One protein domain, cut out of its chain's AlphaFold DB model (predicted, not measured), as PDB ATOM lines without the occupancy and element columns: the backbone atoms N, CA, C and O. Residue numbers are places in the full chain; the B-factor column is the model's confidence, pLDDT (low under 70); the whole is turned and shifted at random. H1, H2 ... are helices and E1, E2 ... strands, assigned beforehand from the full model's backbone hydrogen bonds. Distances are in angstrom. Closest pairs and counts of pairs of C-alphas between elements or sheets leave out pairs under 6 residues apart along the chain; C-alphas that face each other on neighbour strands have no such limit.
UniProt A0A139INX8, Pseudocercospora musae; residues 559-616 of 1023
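AT A GLANCE: This is residues 559 to 616 of the 1023 residues of a protein of Pseudocercospora musae (UniProt A0A139INX8). A two-stranded antiparallel hairpin, E1 and E2, leads into the short helix H1; the longer helix H2 follows, and the tail, residues 602 to 616, runs back past the hairpin. The 58 printed residues hold E1, E2, H1 and H2 in that order, a mixed class. The whole is compact, with a radius of gyration of the C-alphas of 11.3 A and spans of 32 by 22 by 18 A.

HOW THE PARTS SIT: E1, residues 566 to 571, and E2, residues 574 to 579, form a hairpin at 151 degrees, with N 569 and O 576 2.8 A apart, within hydrogen-bond range. H1, residues 580 to 584, and H2, residues 590 to 601, only just touch, with 3 pairs of C-alphas within 8 A and only at the corner, H2 with residues 591 to 592 alone; the closest C-alphas, of Ile 583 and Ser 592, are 6.0 A apart. E2 and H2 are apart. In H1 and H2 every O i to N i+4 pair is within hydrogen-bond range.

IN THESE COORDINATES: E1 begins at C-alpha 566 (-28.253, -14.122, 12.407) and is 15.7 A long; E2 is 16.5 A. H1 is 5.8 A. H2, 16.5 A, ends at C-alpha 601 (-19.661, -1.503, 4.379).

THE WHOLE: The C-alphas of Gly 602 and Ala 616 are farthest apart, 35.2 A. The printed part has no cut, and its three links are tight. Residues 572 to 574 and 602 to 616 are under pLDDT 70.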
ATOM      1  N   MET A 559     -34.742  -1.172  17.128       73.81
ATOM      2  CA  MET A 559     -34.184  -2.220  16.270       73.81
ATOM      3  C   MET A 559     -33.058  -1.684  15.368       73.81
ATOM      4  O   MET A 559     -33.310  -1.294  14.232       73.81
ATOM      5  N   VAL A 560     -31.821  -1.679  15.875       79.38
ATOM      6  CA  VAL A 560     -30.622  -1.221  15.141       79.38
ATOM      7  C   VAL A 560     -30.195  -2.211  14.044       79.38
ATOM      8  O   VAL A 560     -29.824  -1.802  12.948       79.38
ATOM      9  N   LEU A 561     -30.279  -3.520  14.306       81.69
ATOM     10  CA  LEU A 561     -29.904  -4.581  13.360       81.69
ATOM     11  C   LEU A 561     -31.139  -5.335  12.828       81.69
ATOM     12  O   LEU A 561     -32.100  -5.525  13.574       81.69
ATOM     13  N   PRO A 562     -31.130  -5.863  11.586       83.00
ATOM     14  CA  PRO A 562     -32.265  -6.604  11.030       83.00
ATOM     15  C   PRO A 562     -32.686  -7.803  11.897       83.00
ATOM     16  O   PRO A 562     -31.959  -8.789  12.010       83.00
ATOM     17  N   ALA A 563     -33.891  -7.738  12.478       79.88
ATOM     18  CA  ALA A 563     -34.352  -8.617  13.562       79.88
ATOM     19  C   ALA A 563     -34.133 -10.126  13.330       79.88
ATOM     20  O   ALA A 563     -33.743 -10.841  14.252       79.88
ATOM     21  N   ARG A 564     -34.381 -10.599  12.100       77.94
ATOM     22  CA  ARG A 564     -34.295 -12.018  11.704       77.94
ATOM     23  C   ARG A 564     -32.932 -12.442  11.137       77.94
ATOM     24  O   ARG A 564     -32.738 -13.632  10.910       77.94
ATOM     25  N   ARG A 565     -32.001 -11.512  10.886       81.38
ATOM     26  CA  ARG A 565     -30.637 -11.852  10.441       81.38
ATOM     27  C   ARG A 565     -29.871 -12.429  11.630       81.38
ATOM     28  O   ARG A 565     -30.031 -11.959  12.755       81.38
ATOM     29  N   VAL A 566     -29.085 -13.472  11.389       82.44
ATOM     30  CA  VAL A 566     -28.253 -14.122  12.407       82.44
ATOM     31  C   VAL A 566     -26.820 -13.639  12.237       82.44
ATOM     32  O   VAL A 566     -26.321 -13.583  11.116       82.44
ATOM     33  N   PHE A 567     -26.178 -13.298  13.349       82.81
ATOM     34  CA  PHE A 567     -24.822 -12.774  13.409       82.81
ATOM     35  C   PHE A 567     -23.936 -13.753  14.200       82.81
ATOM     36  O   PHE A 567     -24.297 -14.123  15.328       82.81
ATOM     37  N   PRO A 568     -22.814 -14.224  13.627       79.62
ATOM     38  CA  PRO A 568     -21.847 -15.047  14.335       79.62
ATOM     39  C   PRO A 568     -20.984 -14.190  15.272       79.62
ATOM     40  O   PRO A 568     -20.364 -13.220  14.849       79.62
ATOM     41  N   ILE A 569     -20.899 -14.592  16.537       77.69
ATOM     42  CA  ILE A 569     -19.939 -14.068  17.512       77.69
ATOM     43  C   ILE A 569     -19.128 -15.261  18.013       77.69
ATOM     44  O   ILE A 569     -19.642 -16.122  18.725       77.69
ATOM     45  N   GLN A 570     -17.860 -15.339  17.625       71.88
ATOM     46  CA  GLN A 570     -16.946 -16.329  18.187       71.88
ATOM     47  C   GLN A 570     -16.550 -15.896  19.614       71.88
ATOM     48  O   GLN A 570     -16.393 -14.712  19.910       71.88
ATOM     49  N   ILE A 571     -16.435 -16.859  20.528       71.12
ATOM     50  CA  ILE A 571     -15.995 -16.667  21.912       71.12
ATOM     51  C   ILE A 571     -15.073 -17.837  22.266       71.12
ATOM     52  O   ILE A 571     -15.517 -18.933  22.606       71.12
ATOM     53  N   GLY A 572     -13.765 -17.608  22.122       65.62
ATOM     54  CA  GLY A 572     -12.734 -18.623  22.320       65.62
ATOM     55  C   GLY A 572     -12.811 -19.719  21.263       65.62
ATOM     56  O   GLY A 572     -12.660 -19.442  20.073       65.62
ATOM     57  N   ASP A 573     -13.059 -20.950  21.702       69.31
ATOM     58  CA  ASP A 573     -13.329 -22.127  20.871       69.31
ATOM     59  C   ASP A 573     -14.764 -22.161  20.310       69.31
ATOM     60  O   ASP A 573     -15.018 -22.831  19.309       69.31
ATOM     61  N   ARG A 574     -15.711 -21.417  20.900       68.31
ATOM     62  CA  ARG A 574     -17.154 -21.583  20.647       68.31
ATOM     63  C   ARG A 574     -17.740 -20.508  19.745       68.31
ATOM     64  O   ARG A 574     -17.602 -19.320  20.016       68.31
ATOM     65  N   LEU A 575     -18.499 -20.932  18.736       76.12
ATOM     66  CA  LEU A 575     -19.274 -20.036  17.882       76.12
ATOM     67  C   LEU A 575     -20.684 -19.833  18.450       76.12
ATOM     68  O   LEU A 575     -21.495 -20.760  18.459       76.12
ATOM     69  N   PHE A 576     -21.001 -18.611  18.868       79.62
ATOM     70  CA  PHE A 576     -22.359 -18.205  19.218       79.62
ATOM     71  C   PHE A 576     -23.041 -17.591  17.991       79.62
ATOM     72  O   PHE A 576     -22.420 -16.888  17.197       79.62
ATOM     73  N   ARG A 577     -24.337 -17.862  17.815       83.00
ATOM     74  CA  ARG A 577     -25.156 -17.317  16.723       83.00
ATOM     75  C   ARG A 577     -26.350 -16.592  17.326       83.00
ATOM     76  O   ARG A 577     -27.271 -17.236  17.822       83.00
ATOM     77  N   LEU A 578     -26.312 -15.262  17.314       83.06
ATOM     78  CA  LEU A 578     -27.351 -14.409  17.899       83.06
ATOM     79  C   LEU A 578     -28.194 -13.757  16.802       83.06
ATOM     80  O   LEU A 578     -27.697 -13.467  15.717       83.06
ATOM     81  N   SER A 579     -29.475 -13.512  17.075       86.56
ATOM     82  CA  SER A 579     -30.321 -12.764  16.138       86.56
ATOM     83  C   SER A 579     -30.050 -11.258  16.226       86.56
ATOM     84  O   SER A 579     -29.654 -10.749  17.278       86.56
ATOM     85  N   GLY A 580     -30.335 -10.521  15.151       81.56
ATOM     86  CA  GLY A 580     -30.317  -9.058  15.160       81.56
ATOM     87  C   GLY A 580     -31.258  -8.469  16.211       81.56
ATOM     88  O   GLY A 580     -30.933  -7.443  16.799       81.56
ATOM     89  N   ALA A 581     -32.367  -9.151  16.529       81.12
ATOM     90  CA  ALA A 581     -33.233  -8.802  17.656       81.12
ATOM     91  C   ALA A 581     -32.542  -9.010  19.012       81.12
ATOM     92  O   ALA A 581     -32.634  -8.142  19.872       81.12
ATOM     93  N   SER A 582     -31.799 -10.105  19.199       81.06
ATOM     94  CA  SER A 582     -31.035 -10.374  20.427       81.06
ATOM     95  C   SER A 582     -29.964  -9.308  20.675       81.06
ATOM     96  O   SER A 582     -29.861  -8.806  21.789       81.06
ATOM     97  N   ILE A 583     -29.209  -8.921  19.642       81.50
ATOM     98  CA  ILE A 583     -28.151  -7.902  19.757       81.50
ATOM     99  C   ILE A 583     -28.758  -6.496  19.896       81.50
ATOM    100  O   ILE A 583     -28.353  -5.744  20.778       81.50
ATOM    101  N   SER A 584     -29.784  -6.156  19.103       82.44
ATOM    102  CA  SER A 584     -30.502  -4.873  19.241       82.44
ATOM    103  C   SER A 584     -31.233  -4.744  20.574       82.44
ATOM    104  O   SER A 584     -31.487  -3.631  21.023       82.44
ATOM    105  N   SER A 585     -31.569  -5.867  21.224       81.12
ATOM    106  CA  SER A 585     -32.216  -5.842  22.535       81.12
ATOM    107  C   SER A 585     -31.374  -5.101  23.568       81.12
ATOM    108  O   SER A 585     -31.968  -4.449  24.421       81.12
ATOM    109  N   ASP A 586     -30.041  -5.149  23.449       72.88
ATOM    110  CA  ASP A 586     -29.068  -4.503  24.333       72.88
ATOM    111  C   ASP A 586     -28.255  -3.413  23.597       72.88
ATOM    112  O   ASP A 586     -27.043  -3.282  23.763       72.88
ATOM    113  N   ALA A 587     -28.916  -2.660  22.709       73.75
ATOM    114  CA  ALA A 587     -28.324  -1.530  21.993       73.75
ATOM    115  C   ALA A 587     -28.535  -0.186  22.735       73.75
ATOM    116  O   ALA A 587     -29.561  -0.004  23.398       73.75
ATOM    117  N   PRO A 588     -27.623   0.798  22.584       76.38
ATOM    118  CA  PRO A 588     -26.371   0.730  21.829       76.38
ATOM    119  C   PRO A 588     -25.267  -0.008  22.601       76.38
ATOM    120  O   PRO A 588     -25.003   0.301  23.761       76.38
ATOM    121  N   SER A 589     -24.593  -0.935  21.921       77.31
ATOM    122  CA  SER A 589     -23.459  -1.711  22.433       77.31
ATOM    123  C   SER A 589     -22.362  -1.867  21.382       77.31
ATOM    124  O   SER A 589     -22.574  -1.572  20.202       77.31
ATOM    125  N   TYR A 590     -21.192  -2.372  21.791       76.88
ATOM    126  CA  TYR A 590     -20.089  -2.681  20.872       76.88
ATOM    127  C   TYR A 590     -20.554  -3.581  19.717       76.88
ATOM    128  O   TYR A 590     -20.285  -3.294  18.554       76.88
ATOM    129  N   PHE A 591     -21.320  -4.634  20.023       79.75
ATOM    130  CA  PHE A 591     -21.815  -5.567  19.011       79.75
ATOM    131  C   PHE A 591     -22.861  -4.937  18.086       79.75
ATOM    132  O   PHE A 591     -22.842  -5.226  16.890       79.75
ATOM    133  N   SER A 592     -23.751  -4.068  18.587       80.88
ATOM    134  CA  SER A 592     -24.712  -3.393  17.703       80.88
ATOM    135  C   SER A 592     -24.002  -2.449  16.731       80.88
ATOM    136  O   SER A 592     -24.324  -2.465  15.550       80.88
ATOM    137  N   GLN A 593     -23.006  -1.692  17.205       79.44
ATOM    138  CA  GLN A 593     -22.213  -0.772  16.377       79.44
ATOM    139  C   GLN A 593     -21.351  -1.519  15.351       79.44
ATOM    140  O   GLN A 593     -21.410  -1.209  14.166       79.44
ATOM    141  N   PHE A 594     -20.610  -2.546  15.778       79.06
ATOM    142  CA  PHE A 594     -19.734  -3.329  14.904       79.06
ATOM    143  C   PHE A 594     -20.499  -3.967  13.731       79.06
ATOM    144  O   PHE A 594     -20.100  -3.835  12.574       79.06
ATOM    145  N   PHE A 595     -21.636  -4.618  14.006       79.56
ATOM    146  CA  PHE A 595     -22.444  -5.212  12.940       79.56
ATOM    147  C   PHE A 595     -23.215  -4.166  12.119       79.56
ATOM    148  O   PHE A 595     -23.480  -4.418  10.946       79.56
ATOM    149  N   GLU A 596     -23.543  -2.992  12.669       79.56
ATOM    150  CA  GLU A 596     -24.107  -1.877  11.893       79.56
ATOM    151  C   GLU A 596     -23.081  -1.329  10.885       79.56
ATOM    152  O   GLU A 596     -23.412  -1.150   9.712       79.56
ATOM    153  N   GLU A 597     -21.826  -1.130  11.299       76.00
ATOM    154  CA  GLU A 597     -20.738  -0.701  10.410       76.00
ATOM    155  C   GLU A 597     -20.472  -1.729   9.299       76.00
ATOM    156  O   GLU A 597     -20.420  -1.356   8.127       76.00
ATOM    157  N   GLN A 598     -20.411  -3.030   9.610       75.19
ATOM    158  CA  GLN A 598     -20.254  -4.064   8.574       75.19
ATOM    159  C   GLN A 598     -21.424  -4.117   7.582       75.19
ATOM    160  O   GLN A 598     -21.201  -4.227   6.376       75.19
ATOM    161  N   LEU A 599     -22.670  -3.989   8.059       76.62
ATOM    162  CA  LEU A 599     -23.849  -3.930   7.186       76.62
ATOM    163  C   LEU A 599     -23.827  -2.711   6.252       76.62
ATOM    164  O   LEU A 599     -24.359  -2.792   5.147       76.62
ATOM    165  N   ARG A 600     -23.213  -1.601   6.679       75.50
ATOM    166  CA  ARG A 600     -23.032  -0.384   5.870       75.50
ATOM    167  C   ARG A 600     -21.861  -0.490   4.892       75.50
ATOM    168  O   ARG A 600     -21.941   0.092   3.816       75.50
ATOM    169  N   ASN A 601     -20.823  -1.251   5.237       74.50
ATOM    170  CA  ASN A 601     -19.661  -1.503   4.379       74.50
ATOM    171  C   ASN A 601     -19.908  -2.596   3.320       74.50
ATOM    172  O   ASN A 601     -19.099  -2.756   2.412       74.50
ATOM    173  N   GLY A 602     -21.024  -3.331   3.410       61.94
ATOM    174  CA  GLY A 602     -21.425  -4.347   2.430       61.94
ATOM    175  C   GLY A 602     -20.859  -5.750   2.677       61.94
ATOM    176  O   GLY A 602     -21.082  -6.637   1.855       61.94
ATOM    177  N   ASP A 603     -20.175  -5.972   3.803       58.97
ATOM    178  CA  ASP A 603     -19.594  -7.272   4.148       58.97
ATOM    179  C   ASP A 603     -20.662  -8.367   4.335       58.97
ATOM    180  O   ASP A 603     -21.757  -8.164   4.884       58.97
ATOM    181  N   GLY A 604     -20.306  -9.588   3.926       56.38
ATOM    182  CA  GLY A 604     -21.075 -10.786   4.247       56.38
ATOM    183  C   GLY A 604     -21.080 -11.040   5.757       56.38
ATOM    184  O   GLY A 604     -20.056 -10.919   6.423       56.38
ATOM    185  N   ALA A 605     -22.222 -11.452   6.321       51.50
ATOM    186  CA  ALA A 605     -22.310 -11.730   7.764       51.50
ATOM    187  C   ALA A 605     -21.561 -13.010   8.201       51.50
ATOM    188  O   ALA A 605     -21.584 -13.353   9.378       51.50
ATOM    189  N   ASP A 606     -20.904 -13.709   7.272       51.84
ATOM    190  CA  ASP A 606     -20.200 -14.970   7.507       51.84
ATOM    191  C   ASP A 606     -18.694 -14.789   7.803       51.84
ATOM    192  O   ASP A 606     -18.043 -15.725   8.270       51.84
ATOM    193  N   SER A 607     -18.126 -13.594   7.585       51.69
ATOM    194  CA  SER A 607     -16.683 -13.315   7.695       51.69
ATOM    195  C   SER A 607     -16.299 -12.487   8.932       51.69
ATOM    196  O   SER A 607     -15.730 -11.403   8.814       51.69
ATOM    197  N   VAL A 608     -16.560 -13.009  10.139       50.38
ATOM    198  CA  VAL A 608     -16.134 -12.383  11.413       50.38
ATOM    199  C   VAL A 608     -15.495 -13.396  12.365       50.38
ATOM    200  O   VAL A 608     -16.077 -14.434  12.674       50.38
ATOM    201  N   LYS A 609     -14.303 -13.065  12.884       49.00
ATOM    202  CA  LYS A 609     -13.582 -13.832  13.919       49.00
ATOM    203  C   LYS A 609     -13.230 -12.958  15.132       49.00
ATOM    204  O   LYS A 609     -12.070 -12.617  15.344       49.00
ATOM    205  N   THR A 610     -14.211 -12.624  15.967       48.34
ATOM    206  CA  THR A 610     -13.940 -12.080  17.312       48.34
ATOM    207  C   THR A 610     -13.395 -13.212  18.193       48.34
ATOM    208  O   THR A 610     -14.132 -14.126  18.528       48.34
ATOM    209  N   LEU A 611     -12.109 -13.241  18.551       41.34
ATOM    210  CA  LEU A 611     -11.508 -14.434  19.184       41.34
ATOM    211  C   LEU A 611     -11.480 -14.343  20.725       41.34
ATOM    212  O   LEU A 611     -10.432 -14.270  21.366       41.34
ATOM    213  N   LEU A 612     -12.671 -14.321  21.329       47.62
ATOM    214  CA  LEU A 612     -12.905 -13.916  22.727       47.62
ATOM    215  C   LEU A 612     -12.620 -15.050  23.747       47.62
ATOM    216  O   LEU A 612     -13.529 -15.613  24.352       47.62
ATOM    217  N   SER A 613     -11.352 -15.446  23.900       40.91
ATOM    218  CA  SER A 613     -10.940 -16.589  24.742       40.91
ATOM    219  C   SER A 613     -11.298 -16.419  26.230       40.91
ATOM    220  O   SER A 613     -10.825 -15.488  26.892       40.91
ATOM    221  N   HIS A 614     -12.107 -17.339  26.777       44.88
ATOM    222  CA  HIS A 614     -12.677 -17.246  28.131       44.88
ATOM    223  C   HIS A 614     -12.666 -18.606  28.860       44.88
ATOM    224  O   HIS A 614     -13.542 -19.449  28.674       44.88
ATOM    225  N   ARG A 615     -11.657 -18.844  29.713       37.81
ATOM    226  CA  ARG A 615     -11.560 -20.049  30.563       37.81
ATOM    227  C   ARG A 615     -12.189 -19.759  31.931       37.81
ATOM    228  O   ARG A 615     -11.563 -19.155  32.801       37.81
ATOM    229  N   ALA A 616     -13.450 -20.152  32.100       37.59
ATOM    230  CA  ALA A 616     -14.277 -19.746  33.236       37.59
ATOM    231  C   ALA A 616     -14.010 -20.545  34.532       37.59
ATOM    232  O   ALA A 616     -14.607 -21.593  34.781       37.59
TER     233      ALA A 616